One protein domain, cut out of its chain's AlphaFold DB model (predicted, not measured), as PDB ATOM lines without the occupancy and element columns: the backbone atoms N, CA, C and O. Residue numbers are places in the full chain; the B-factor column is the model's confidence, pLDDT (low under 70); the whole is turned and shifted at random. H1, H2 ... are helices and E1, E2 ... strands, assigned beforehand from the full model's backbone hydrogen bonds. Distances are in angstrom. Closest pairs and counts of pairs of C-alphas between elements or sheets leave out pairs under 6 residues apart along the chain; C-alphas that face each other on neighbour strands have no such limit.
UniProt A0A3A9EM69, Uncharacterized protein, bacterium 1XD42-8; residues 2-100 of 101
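Overview. This is residues 2 to 100 of the 101 residues of an uncharacterized protein of bacterium 1XD42-8 (UniProt A0A3A9EM69). A two-stranded antiparallel ribbon, E1 and E2, has the long helix H2 packed on it, mainly on E1, and H1 beside H2, running the opposite way; from this body a tail, residues 79 to 100, sticks out, with H4 near its tip. The printed part has 99 residues, with four named helices and two named strands in the order H1 H2 E1 H3 E2 H4; of the 57 residues in named elements helices hold 47 and strands 10, and the class is mostly helix. The whole is extended: radius of gyration of the C-alphas 24.1 A, spans 81 by 22 by 20 A.

Along the chain. E1 is residues 48 to 52, E2 71 to 75, H3 60 to 64. H2, 23 to 42, is 27.9 A long; H1, 2 to 16, is 21.4 A, from C-alpha 2 (35.339, 5.188, 0.955). H4, 92 to 98, ends at (11.717, 25.441, -45.505).

Arrangement. E1 and E2 are antiparallel; N 50 and O 73 are within hydrogen-bond range, 2.9 A. The closest C-alphas of H2 and E1, Val 41 and Gly 48, are 5.8 A apart. H1 and H2 are close but not clearly touching, their closest C-alphas, Leu 9 and Cys 33, 7.6 A apart. Every O i to N i+4 pair is within range in H2, H3 and H4, 9 of 11 in H1.

Size, cuts and confidence. The printed part has no cut; the link E2 to H4 is long. Residue 100 has pLDDT under 70.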
ATOM      1  N   PHE A   2      35.337   6.212  -0.106       94.62
ATOM      2  CA  PHE A   2      35.339   5.188   0.955       94.62
ATOM      3  C   PHE A   2      36.045   5.641   2.243       94.62
ATOM      4  O   PHE A   2      35.430   5.600   3.302       94.62
ATOM      5  N   ASP A   3      37.266   6.178   2.151       96.62
ATOM      6  CA  ASP A   3      37.994   6.656   3.336       96.62
ATOM      7  C   ASP A   3      37.273   7.794   4.061       96.62
ATOM      8  O   ASP A   3      37.238   7.842   5.289       96.62
ATOM      9  N   TRP A   4      36.682   8.729   3.315       96.31
ATOM     10  CA  TRP A   4      35.963   9.857   3.905       96.31
ATOM     11  C   TRP A   4      34.704   9.390   4.643       96.31
ATOM     12  O   TRP A   4      34.481   9.796   5.784       96.31
ATOM     13  N   ILE A   5      33.926   8.488   4.033       97.00
ATOM     14  CA  ILE A   5      32.742   7.894   4.665       97.00
ATOM     15  C   ILE A   5      33.155   7.086   5.898       97.00
ATOM     16  O   ILE A   5      32.636   7.329   6.984       97.00
ATOM     17  N   GLY A   6      34.141   6.195   5.764       97.00
ATOM     18  CA  GLY A   6      34.635   5.362   6.861       97.00
ATOM     19  C   GLY A   6      35.114   6.187   8.057       97.00
ATOM     20  O   GLY A   6      34.657   5.979   9.179       97.00
ATOM     21  N   ASN A   7      35.956   7.196   7.821       97.62
ATOM     22  CA  ASN A   7      36.433   8.086   8.883       97.62
ATOM     23  C   ASN A   7      35.298   8.894   9.531       97.62
ATOM     24  O   ASN A   7      35.320   9.130  10.740       97.62
ATOM     25  N   THR A   8      34.295   9.310   8.753       97.38
ATOM     26  CA  THR A   8      33.129  10.033   9.282       97.38
ATOM     27  C   THR A   8      32.305   9.147  10.211       97.38
ATOM     28  O   THR A   8      31.959   9.574  11.316       97.38
ATOM     29  N   LEU A   9      32.058   7.897   9.818       96.81
ATOM     30  CA  LEU A   9      31.336   6.922  10.636       96.81
ATOM     31  C   LEU A   9      32.090   6.614  11.934       96.81
ATOM     32  O   LEU A   9      31.502   6.703  13.012       96.81
ATOM     33  N   ILE A  10      33.402   6.358  11.859       96.25
ATOM     34  CA  ILE A  10      34.246   6.108  13.039       96.25
ATOM     35  C   ILE A  10      34.137   7.265  14.035       96.25
ATOM     36  O   ILE A  10      33.859   7.051  15.212       96.25
ATOM     37  N   ARG A  11      34.306   8.507  13.570       96.69
ATOM     38  CA  ARG A  11      34.252   9.692  14.441       96.69
ATOM     39  C   ARG A  11      32.863   9.925  15.033       96.69
ATOM     40  O   ARG A  11      32.764  10.364  16.174       96.69
ATOM     41  N   THR A  12      31.808   9.617  14.281       96.75
ATOM     42  CA  THR A  12      30.416   9.755  14.735       96.75
ATOM     43  C   THR A  12      30.100   8.784  15.870       96.75
ATOM     44  O   THR A  12      29.540   9.177  16.896       96.75
ATOM     45  N   PHE A  13      30.503   7.520  15.722       96.50
ATOM     46  CA  PHE A  13      30.166   6.463  16.676       96.50
ATOM     47  C   PHE A  13      31.245   6.189  17.722       96.50
ATOM     48  O   PHE A  13      31.020   5.367  18.605       96.50
ATOM     49  N   TRP A  14      32.360   6.924  17.720       95.00
ATOM     50  CA  TRP A  14      33.388   6.804  18.760       95.00
ATOM     51  C   TRP A  14      32.821   6.997  20.172       95.00
ATOM     52  O   TRP A  14      33.186   6.290  21.102       95.00
ATOM     53  N   SER A  15      31.854   7.909  20.324       94.88
ATOM     54  CA  SER A  15      31.143   8.145  21.594       94.88
ATOM     55  C   SER A  15      30.244   6.986  22.047       94.88
ATOM     56  O   SER A  15      29.721   7.014  23.160       94.88
ATOM     57  N   LYS A  16      30.003   6.003  21.173       94.19
ATOM     58  CA  LYS A  16      29.208   4.803  21.448       94.19
ATOM     59  C   LYS A  16      30.067   3.594  21.808       94.19
ATOM     60  O   LYS A  16      29.505   2.564  22.173       94.19
ATOM     61  N   LEU A  17      31.392   3.722  21.717       93.88
ATOM     62  CA  LEU A  17      32.315   2.714  22.214       93.88
ATOM     63  C   LEU A  17      32.087   2.518  23.723       93.88
ATOM     64  O   LEU A  17      31.722   3.459  24.425       93.88
ATOM     65  N   ASP A  18      32.241   1.283  24.193       93.25
ATOM     66  CA  ASP A  18      32.033   0.861  25.588       93.25
ATOM     67  C   ASP A  18      30.592   0.967  26.127       93.25
ATOM     68  O   ASP A  18      30.330   0.630  27.284       93.25
ATOM     69  N   LEU A  19      29.618   1.375  25.304       95.69
ATOM     70  CA  LEU A  19      28.211   1.304  25.690       95.69
ATOM     71  C   LEU A  19      27.698  -0.146  25.672       95.69
ATOM     72  O   LEU A  19      28.147  -0.959  24.862       95.69
ATOM     73  N   PRO A  20      26.690  -0.481  26.502       96.00
ATOM     74  CA  PRO A  20      26.066  -1.797  26.462       96.00
ATOM     75  C   PRO A  20      25.511  -2.124  25.067       96.00
ATOM     76  O   PRO A  20      24.675  -1.381  24.536       96.00
ATOM     77  N   MET A  21      25.928  -3.265  24.509       95.19
ATOM     78  CA  MET A  21      25.490  -3.758  23.198       95.19
ATOM     79  C   MET A  21      24.035  -4.251  23.251       95.19
ATOM     80  O   MET A  21      23.736  -5.441  23.324       95.19
ATOM     81  N   THR A  22      23.109  -3.298  23.259       96.25
ATOM     82  CA  THR A  22      21.659  -3.526  23.255       96.25
ATOM     83  C   THR A  22      21.109  -3.421  21.838       96.25
ATOM     84  O   THR A  22      21.664  -2.692  21.020       96.25
ATOM     85  N   ARG A  23      19.970  -4.068  21.550       94.44
ATOM     86  CA  ARG A  23      19.288  -3.912  20.247       94.44
ATOM     87  C   ARG A  23      19.050  -2.447  19.897       94.44
ATOM     88  O   ARG A  23      19.442  -2.008  18.832       94.44
ATOM     89  N   ARG A  24      18.586  -1.660  20.873       96.50
ATOM     90  CA  ARG A  24      18.388  -0.215  20.711       96.50
ATOM     91  C   ARG A  24      19.652   0.518  20.259       96.50
ATOM     92  O   ARG A  24      19.541   1.463  19.486       96.50
ATOM     93  N   LEU A  25      20.833   0.130  20.750       96.00
ATOM     94  CA  LEU A  25      22.090   0.729  20.297       96.00
ATOM     95  C   LEU A  25      22.342   0.399  18.823       96.00
ATOM     96  O   LEU A  25      22.658   1.305  18.061       96.00
ATOM     97  N   LEU A  26      22.170  -0.866  18.434       96.12
ATOM     98  CA  LEU A  26      22.356  -1.318  17.056       96.12
ATOM     99  C   LEU A  26      21.376  -0.631  16.099       96.12
ATOM    100  O   LEU A  26      21.820  -0.055  15.110       96.12
ATOM    101  N   ASP A  27      20.092  -0.592  16.459       96.75
ATOM    102  CA  ASP A  27      19.040   0.085  15.692       96.75
ATOM    103  C   ASP A  27      19.375   1.576  15.533       96.75
ATOM    104  O   ASP A  27      19.374   2.113  14.432       96.75
ATOM    105  N   THR A  28      19.794   2.240  16.622       96.69
ATOM    106  CA  THR A  28      20.193   3.658  16.580       96.69
ATOM    107  C   THR A  28      21.363   3.892  15.623       96.69
ATOM    108  O   THR A  28      21.369   4.890  14.898       96.69
ATOM    109  N   ILE A  29      22.374   3.015  15.627       97.00
ATOM    110  CA  ILE A  29      23.525   3.135  14.725       97.00
ATOM    111  C   ILE A  29      23.076   2.910  13.279       97.00
ATOM    112  O   ILE A  29      23.390   3.736  12.421       97.00
ATOM    113  N   GLN A  30      22.313   1.847  13.011       97.44
ATOM    114  CA  GLN A  30      21.815   1.526  11.675       97.44
ATOM    115  C   GLN A  30      20.950   2.654  11.101       97.44
ATOM    116  O   GLN A  30      21.184   3.074   9.965       97.44
ATOM    117  N   ASP A  31      20.012   3.185  11.885       97.56
ATOM    118  CA  ASP A  31      19.126   4.277  11.477       97.56
ATOM    119  C   ASP A  31      19.912   5.558  11.210       97.56
ATOM    120  O   ASP A  31      19.736   6.197  10.172       97.56
ATOM    121  N   THR A  32      20.838   5.916  12.104       97.81
ATOM    122  CA  THR A  32      21.668   7.118  11.943       97.81
ATOM    123  C   THR A  32      22.525   7.028  10.677       97.81
ATOM    124  O   THR A  32      22.568   7.983   9.898       97.81
ATOM    125  N   CYS A  33      23.172   5.881  10.434       97.69
ATOM    126  CA  CYS A  33      23.932   5.638   9.207       97.69
ATOM    127  C   CYS A  33      23.037   5.724   7.967       97.69
ATOM    128  O   CYS A  33      23.396   6.393   7.001       97.69
ATOM    129  N   SER A  34      21.874   5.070   7.999       97.75
ATOM    130  CA  SER A  34      20.954   5.008   6.861       97.75
ATOM    131  C   SER A  34      20.402   6.386   6.507       97.75
ATOM    132  O   SER A  34      20.421   6.767   5.343       97.75
ATOM    133  N   ILE A  35      19.974   7.174   7.499       98.12
ATOM    134  CA  ILE A  35      19.483   8.545   7.294       98.12
ATOM    135  C   ILE A  35      20.573   9.419   6.675       98.12
ATOM    136  O   ILE A  35      20.322  10.120   5.695       98.12
ATOM    137  N   TRP A  36      21.790   9.365   7.218       98.12
ATOM    138  CA  TRP A  36      22.895  10.168   6.707       98.12
ATOM    139  C   TRP A  36      23.272   9.787   5.270       98.12
ATOM    140  O   TRP A  36      23.373  10.663   4.409       98.12
ATOM    141  N   LEU A  37      23.413   8.489   4.983       98.06
ATOM    142  CA  LEU A  37      23.734   7.993   3.645       98.06
ATOM    143  C   LEU A  37      22.615   8.291   2.637       98.06
ATOM    144  O   LEU A  37      22.911   8.704   1.519       98.06
ATOM    145  N   ASN A  38      21.345   8.177   3.032       97.56
ATOM    146  CA  ASN A  38      20.213   8.574   2.191       97.56
ATOM    147  C   ASN A  38      20.229  10.076   1.880       97.56
ATOM    148  O   ASN A  38      19.872  10.467   0.772       97.56
ATOM    149  N   GLY A  39      20.695  10.920   2.807       97.69
ATOM    150  CA  GLY A  39      20.926  12.342   2.541       97.69
ATOM    151  C   GLY A  39      21.985  12.584   1.459       97.69
ATOM    152  O   GLY A  39      21.806  13.451   0.603       97.69
ATOM    153  N   LEU A  40      23.061  11.786   1.448       97.50
ATOM    154  CA  LEU A  40      24.079  11.835   0.391       97.50
ATOM    155  C   LEU A  40      23.536  11.342  -0.955       97.50
ATOM    156  O   LEU A  40      23.865  11.928  -1.984       97.50
ATOM    157  N   VAL A  41      22.692  10.305  -0.949       97.69
ATOM    158  CA  VAL A  41      22.016   9.810  -2.159       97.69
ATOM    159  C   VAL A  41      21.049  10.855  -2.713       97.69
ATOM    160  O   VAL A  41      21.095  11.168  -3.897       97.69
ATOM    161  N   GLY A  42      20.228  11.473  -1.859       97.25
ATOM    162  CA  GLY A  42      19.316  12.549  -2.260       97.25
ATOM    163  C   GLY A  42      20.023  13.817  -2.753       97.25
ATOM    164  O   GLY A  42      19.404  14.629  -3.430       97.25
ATOM    165  N   SER A  43      21.311  13.975  -2.435       96.75
ATOM    166  CA  SER A  43      22.168  15.062  -2.929       96.75
ATOM    167  C   SER A  43      23.021  14.653  -4.137       96.75
ATOM    168  O   SER A  43      23.941  15.383  -4.493       96.75
ATOM    169  N   GLU A  44      22.781  13.470  -4.714       94.62
ATOM    170  CA  GLU A  44      23.524  12.906  -5.855       94.62
ATOM    171  C   GLU A  44      25.036  12.712  -5.613       94.62
ATOM    172  O   GLU A  44      25.809  12.464  -6.535       94.62
ATOM    173  N   ILE A  45      25.484  12.756  -4.352       96.00
ATOM    174  CA  ILE A  45      26.876  12.464  -3.972       96.00
ATOM    175  C   ILE A  45      27.142  10.954  -4.061       96.00
ATOM    176  O   ILE A  45      28.258  10.523  -4.361       96.00
ATOM    177  N   LEU A  46      26.117  10.147  -3.782       96.75
ATOM    178  CA  LEU A  46      26.113   8.697  -3.949       96.75
ATOM    179  C   LEU A  46      24.972   8.303  -4.888       96.75
ATOM    180  O   LEU A  46      23.884   8.859  -4.809       96.75
ATOM    181  N   LEU A  47      25.199   7.298  -5.731       95.69
ATOM    182  CA  LEU A  47      24.153   6.729  -6.589       95.69
ATOM    183  C   LEU A  47      23.235   5.773  -5.815       95.69
ATOM    184  O   LEU A  47      22.100   5.524  -6.206       95.69
ATOM    185  N   GLY A  48      23.733   5.225  -4.707       95.62
ATOM    186  CA  GLY A  48      22.984   4.345  -3.824       95.62
ATOM    187  C   GLY A  48      23.789   3.980  -2.585       95.62
ATOM    188  O   GLY A  48      25.025   3.975  -2.605       95.62
ATOM    189  N   ALA A  49      23.077   3.679  -1.501       97.56
ATOM    190  CA  ALA A  49      23.667   3.215  -0.256       97.56
ATOM    191  C   ALA A  49      22.686   2.335   0.531       97.56
ATOM    192  O   ALA A  49      21.473   2.515   0.438       97.56
ATOM    193  N   ARG A  50      23.209   1.387   1.314       97.06
ATOM    194  CA  ARG A  50      22.422   0.504   2.188       97.06
ATOM    195  C   ARG A  50      23.245   0.067   3.398       97.06
ATOM    196  O   ARG A  50      24.431  -0.215   3.257       97.06
ATOM    197  N   VAL A  51      22.608  -0.023   4.564       98.00
ATOM    198  CA  VAL A  51      23.239  -0.432   5.829       98.00
ATOM    199  C   VAL A  51      22.542  -1.677   6.362       98.00
ATOM    200  O   VAL A  51      21.335  -1.656   6.602       98.00
ATOM    201  N   GLU A  52      23.294  -2.751   6.573       96.62
ATOM    202  CA  GLU A  52      22.783  -4.044   7.034       96.62
ATOM    203  C   GLU A  52      23.621  -4.584   8.198       96.62
ATOM    204  O   GLU A  52      24.826  -4.357   8.289       96.62
ATOM    205  N   ILE A  53      22.974  -5.320   9.102       96.44
ATOM    206  CA  ILE A  53      23.639  -6.109  10.142       96.44
ATOM    207  C   ILE A  53      23.391  -7.569   9.786       96.44
ATOM    208  O   ILE A  53      22.339  -8.126  10.088       96.44
ATOM    209  N   LEU A  54      24.338  -8.158   9.064       96.69
ATOM    210  CA  LEU A  54      24.202  -9.502   8.515       96.69
ATOM    211  C   LEU A  54      24.524 -10.549   9.586       96.69
ATOM    212  O   LEU A  54      25.547 -10.449  10.265       96.69
ATOM    213  N   GLU A  55      23.679 -11.572   9.729       94.94
ATOM    214  CA  GLU A  55      23.903 -12.655  10.701       94.94
ATOM    215  C   GLU A  55      25.174 -13.456  10.386       94.94
ATOM    216  O   GLU A  55      25.911 -13.840  11.293       94.94
ATOM    217  N   GLU A  56      25.479 -13.643   9.099       96.88
ATOM    218  CA  GLU A  56      26.683 -14.341   8.628       96.88
ATOM    219  C   GLU A  56      27.992 -13.646   9.041       96.88
ATOM    220  O   GLU A  56      29.005 -14.309   9.262       96.88
ATOM    221  N   GLU A  57      27.971 -12.323   9.219       97.00
ATOM    222  CA  GLU A  57      29.127 -11.545   9.680       97.00
ATOM    223  C   GLU A  57      29.189 -11.407  11.206       97.00
ATOM    224  O   GLU A  57      30.211 -10.969  11.746       97.00
ATOM    225  N   ASN A  58      28.113 -11.792  11.894       96.75
ATOM    226  CA  ASN A  58      27.900 -11.590  13.323       96.75
ATOM    227  C   ASN A  58      27.538 -12.908  14.032       96.75
ATOM    228  O   ASN A  58      26.450 -13.031  14.604       96.75
ATOM    229  N   PRO A  59      28.445 -13.906  14.043       97.25
ATOM    230  CA  PRO A  59      28.203 -15.152  14.753       97.25
ATOM    231  C   PRO A  59      28.059 -14.902  16.259       97.25
ATOM    232  O   PRO A  59      28.652 -13.980  16.825       97.25
ATOM    233  N   VAL A  60      27.319 -15.784  16.935       96.06
ATOM    234  CA  VAL A  60      27.023 -15.669  18.375       96.06
ATOM    235  C   VAL A  60      28.293 -15.507  19.216       96.06
ATOM    236  O   VAL A  60      28.295 -14.743  20.173       96.06
ATOM    237  N   THR A  61      29.396 -16.158  18.843       97.06
ATOM    238  CA  THR A  61      30.687 -16.034  19.539       97.06
ATOM    239  C   THR A  61      31.255 -14.613  19.499       97.06
ATOM    240  O   THR A  61      31.754 -14.134  20.515       97.06
ATOM    241  N   SER A  62      31.146 -13.912  18.367       96.38
ATOM    242  CA  SER A  62      31.550 -12.506  18.244       96.38
ATOM    243  C   SER A  62      30.633 -11.597  19.053       96.38
ATOM    244  O   SER A  62      31.121 -10.743  19.793       96.38
ATOM    245  N   LEU A  63      29.323 -11.845  19.002       95.12
ATOM    246  CA  LEU A  63      28.350 -11.086  19.785       95.12
ATOM    247  C   LEU A  63      28.568 -11.265  21.297       95.12
ATOM    248  O   LEU A  63      28.515 -10.294  22.049       95.12
ATOM    249  N   MET A  64      28.886 -12.479  21.755       95.12
ATOM    250  CA  MET A  64      29.244 -12.752  23.153       95.12
ATOM    251  C   MET A  64      30.530 -12.034  23.582       95.12
ATOM    252  O   MET A  64      30.654 -11.658  24.744       95.12
ATOM    253  N   ALA A  65      31.465 -11.819  22.654       96.25
ATOM    254  CA  ALA A  65      32.674 -11.031  22.880       96.25
ATOM    255  C   ALA A  65      32.441  -9.508  22.781       96.25
ATOM    256  O   ALA A  65      33.390  -8.741  22.931       96.25
ATOM    257  N   GLY A  66      31.206  -9.059  22.519       94.62
ATOM    258  CA  GLY A  66      30.871  -7.643  22.348       94.62
ATOM    259  C   GLY A  66      31.344  -7.047  21.020       94.62
ATOM    260  O   GLY A  66      31.479  -5.831  20.909       94.62
ATOM    261  N   ILE A  67      31.616  -7.884  20.017       95.88
ATOM    262  CA  ILE A  67      32.087  -7.468  18.695       95.88
ATOM    263  C   ILE A  67      30.918  -7.554  17.714       95.88
ATOM    264  O   ILE A  67      30.341  -8.624  17.521       95.88
ATOM    265  N   ILE A  68      30.614  -6.432  17.063       95.56
ATOM    266  CA  ILE A  68      29.586  -6.314  16.027       95.56
ATOM    267  C   ILE A  68      30.202  -5.742  14.747       95.56
ATOM    268  O   ILE A  68      31.029  -4.831  14.792       95.56
ATOM    269  N   LYS A  69      29.784  -6.270  13.598       96.44
ATOM    270  CA  LYS A  69      30.079  -5.747  12.266       96.44
ATOM    271  C   LYS A  69      28.809  -5.203  11.631       96.44
ATOM    272  O   LYS A  69      27.768  -5.856  11.634       96.44
ATOM    273  N   ILE A  70      28.924  -4.001  11.080       96.19
ATOM    274  CA  ILE A  70      27.867  -3.343  10.319       96.19
ATOM    275  C   ILE A  70      28.336  -3.298   8.871       96.19
ATOM    276  O   ILE A  70      29.383  -2.716   8.579       96.19
ATOM    277  N   HIS A  71      27.568  -3.918   7.984       97.69
ATOM    278  CA  HIS A  71      27.859  -3.978   6.565       97.69
ATOM    279  C   HIS A  71      27.253  -2.764   5.868       97.69
ATOM    280  O   HIS A  71      26.052  -2.506   5.972       97.69
ATOM    281  N   ILE A  72      28.073  -2.005   5.145       97.56
ATOM    282  CA  ILE A  72      27.622  -0.802   4.446       97.56
ATOM    283  C   ILE A  72      27.965  -0.926   2.967       97.56
ATOM    284  O   ILE A  72      29.132  -0.943   2.584       97.56
ATOM    285  N   TYR A  73      26.925  -0.952   2.142       97.38
ATOM    286  CA  TYR A  73      27.022  -0.874   0.694       97.38
ATOM    287  C   TYR A  73      26.958   0.591   0.279       97.38
ATOM    288  O   TYR A  73      26.034   1.302   0.677       97.38
ATOM    289  N   ILE A  74      27.910   1.044  -0.534       96.62
ATOM    290  CA  ILE A  74      27.902   2.381  -1.134       96.62
ATOM    291  C   ILE A  74      28.326   2.307  -2.597       96.62
ATOM    292  O   ILE A  74      29.200   1.520  -2.958       96.62
ATOM    293  N   MET A  75      27.746   3.178  -3.418       95.44
ATOM    294  CA  MET A  75      28.152   3.382  -4.805       95.44
ATOM    295  C   MET A  75      28.439   4.869  -5.044       95.44
ATOM    296  O   MET A  75      27.506   5.635  -5.310       95.44
ATOM    297  N   PRO A  76      29.701   5.323  -4.919       95.06
ATOM    298  CA  PRO A  76      30.071   6.639  -5.420       95.06
ATOM    299  C   PRO A  76      29.991   6.657  -6.954       95.06
ATOM    300  O   PRO A  76      30.306   5.643  -7.585       95.06
ATOM    301  N   PRO A  77      29.615   7.787  -7.571       93.56
ATOM    302  CA  PRO A  77      29.668   7.909  -9.019       93.56
ATOM    303  C   PRO A  77      31.113   7.741  -9.499       93.56
ATOM    304  O   PRO A  77      32.046   8.344  -8.958       93.56
ATOM    305  N   SER A  78      31.305   6.901 -10.513       91.94
ATOM    306  CA  SER A  78      32.586   6.802 -11.206       91.94
ATOM    307  C   SER A  78      32.819   8.065 -12.036       91.94
ATOM    308  O   SER A  78      31.865   8.584 -12.621       91.94
ATOM    309  N   PRO A  79      34.066   8.551 -12.151       93.19
ATOM    310  CA  PRO A  79      34.377   9.624 -13.085       93.19
ATOM    311  C   PRO A  79      33.976   9.232 -14.513       93.19
ATOM    312  O   PRO A  79      34.262   8.116 -14.948       93.19
ATOM    313  N   ALA A  80      33.345  10.148 -15.246       95.38
ATOM    314  CA  ALA A  80      33.106   9.990 -16.679       95.38
ATOM    315  C   ALA A  80      34.438  10.163 -17.424       95.38
ATOM    316  O   ALA A  80      34.806  11.269 -17.812       95.38
ATOM    317  N   GLN A  81      35.207   9.077 -17.520       96.25
ATOM    318  CA  GLN A  81      36.562   9.095 -18.076       96.25
ATOM    319  C   GLN A  81      36.581   9.423 -19.575       96.25
ATOM    320  O   GLN A  81      37.523  10.053 -20.049       96.25
ATOM    321  N   GLU A  82      35.553   9.002 -20.303       95.56
ATOM    322  CA  GLU A  82      35.414   9.197 -21.742       95.56
ATOM    323  C   GLU A  82      33.979   9.623 -22.048       95.56
ATOM    324  O   GLU A  82      33.028   9.123 -21.438       95.56
ATOM    325  N   ILE A  83      33.839  10.597 -22.945       95.62
ATOM    326  CA  ILE A  83      32.556  11.100 -23.433       95.62
ATOM    327  C   ILE A  83      32.712  11.320 -24.935       95.62
ATOM    328  O   ILE A  83      33.418  12.237 -25.355       95.62
ATOM    329  N   ASP A  84      32.032  10.491 -25.723       96.31
ATOM    330  CA  ASP A  84      32.035  10.574 -27.179       96.31
ATOM    331  C   ASP A  84      30.789  11.287 -27.691       96.31
ATOM    332  O   ASP A  84      29.661  10.995 -27.285       96.31
ATOM    333  N   PHE A  85      30.993  12.208 -28.630       95.06
ATOM    334  CA  PHE A  85      29.912  12.899 -29.321       95.06
ATOM    335  C   PHE A  85      29.865  12.438 -30.776       95.06
ATOM    336  O   PHE A  85      30.840  12.582 -31.512       95.06
ATOM    337  N   VAL A  86      28.713  11.923 -31.199       95.62
ATOM    338  CA  VAL A  86      28.424  11.616 -32.603       95.62
ATOM    339  C   VAL A  86      27.502  12.704 -33.132       95.62
ATOM    340  O   VAL A  86      26.465  12.985 -32.535       95.62
ATOM    341  N   LEU A  87      27.907  13.341 -34.229       92.75
ATOM    342  CA  LEU A  87      27.157  14.417 -34.868       92.75
ATOM    343  C   LEU A  87      26.708  13.959 -36.253       92.75
ATOM    344  O   LEU A  87      27.528  13.515 -37.056       92.75
ATOM    345  N   GLU A  88      25.416  14.103 -36.526       94.12
ATOM    346  CA  GLU A  88      24.797  13.753 -37.801       94.12
ATOM    347  C   GLU A  88      23.989  14.939 -38.336       94.12
ATOM    348  O   GLU A  88      23.416  15.720 -37.573       94.12
ATOM    349  N   TYR A  89      23.990  15.098 -39.659       92.38
ATOM    350  CA  TYR A  89      23.165  16.086 -40.342       92.38
ATOM    351  C   TYR A  89      21.802  15.467 -40.646       92.38
ATOM    352  O   TYR A  89      21.734  14.527 -41.434       92.38
ATOM    353  N   ASP A  90      20.738  16.016 -40.064       93.00
ATOM    354  CA  ASP A  90      19.367  15.581 -40.335       93.00
ATOM    355  C   ASP A  90      18.735  16.446 -41.452       93.00
ATOM    356  O   ASP A  90      18.412  17.621 -41.221       93.00
ATOM    357  N   PRO A  91      18.570  15.910 -42.678       88.75
ATOM    358  CA  PRO A  91      17.970  16.638 -43.790       88.75
ATOM    359  C   PRO A  91      16.454  16.826 -43.642       88.75
ATOM    360  O   PRO A  91      15.900  17.717 -44.291       88.75
ATOM    361  N   ASP A  92      15.768  16.061 -42.787       89.69
ATOM    362  CA  ASP A  92      14.319  16.198 -42.602       89.69
ATOM    363  C   ASP A  92      13.972  17.546 -41.956       89.69
ATOM    364  O   ASP A  92      12.928  18.141 -42.252       89.69
ATOM    365  N   TYR A  93      14.896  18.117 -41.176       87.12
ATOM    366  CA  TYR A  93      14.749  19.477 -40.664       87.12
ATOM    367  C   TYR A  93      14.695  20.531 -41.766       87.12
ATOM    368  O   TYR A  93      13.946  21.497 -41.628       87.12
ATOM    369  N   VAL A  94      15.399  20.337 -42.882       86.44
ATOM    370  CA  VAL A  94      15.326  21.244 -44.038       86.44
ATOM    371  C   VAL A  94      13.915  21.236 -44.613       86.44
ATOM    372  O   VAL A  94      13.344  22.298 -44.863       86.44
ATOM    373  N   THR A  95      13.324  20.049 -44.752       82.38
ATOM    374  CA  THR A  95      11.948  19.885 -45.227       82.38
ATOM    375  C   THR A  95      10.960  20.552 -44.273       82.38
ATOM    376  O   THR A  95      10.139  21.353 -44.704       82.38
ATOM    377  N   SER A  96      11.073  20.316 -42.964       83.56
ATOM    378  CA  SER A  96      10.161  20.933 -41.990       83.56
ATOM    379  C   SER A  96      10.299  22.458 -41.880       83.56
ATOM    380  O   SER A  96       9.305  23.145 -41.667       83.56
ATOM    381  N   ALA A  97      11.511  23.001 -42.023       83.19
ATOM    382  CA  ALA A  97      11.777  24.420 -41.800       83.19
ATOM    383  C   ALA A  97      11.554  25.274 -43.052       83.19
ATOM    384  O   ALA A  97      11.232  26.455 -42.933       83.19
ATOM    385  N   LEU A  98      11.763  24.703 -44.241       82.56
ATOM    386  CA  LEU A  98      11.717  25.441 -45.505       82.56
ATOM    387  C   LEU A  98      10.545  25.046 -46.406       82.56
ATOM    388  O   LEU A  98      10.221  25.810 -47.311       82.56
ATOM    389  N   LEU A  99       9.936  23.873 -46.195       71.56
ATOM    390  CA  LEU A  99       8.874  23.337 -47.056       71.56
ATOM    391  C   LEU A  99       7.526  23.165 -46.332       71.56
ATOM    392  O   LEU A  99       6.608  22.590 -46.912       71.56
ATOM    393  N   ALA A 100       7.381  23.656 -45.096       61.09
ATOM    394  CA  ALA A 100       6.075  23.756 -44.446       61.09
ATOM    395  C   ALA A 100       5.278  24.934 -45.042       61.09
ATOM    396  O   ALA A 100       5.571  26.095 -44.749       61.09
TER     397      ALA A 100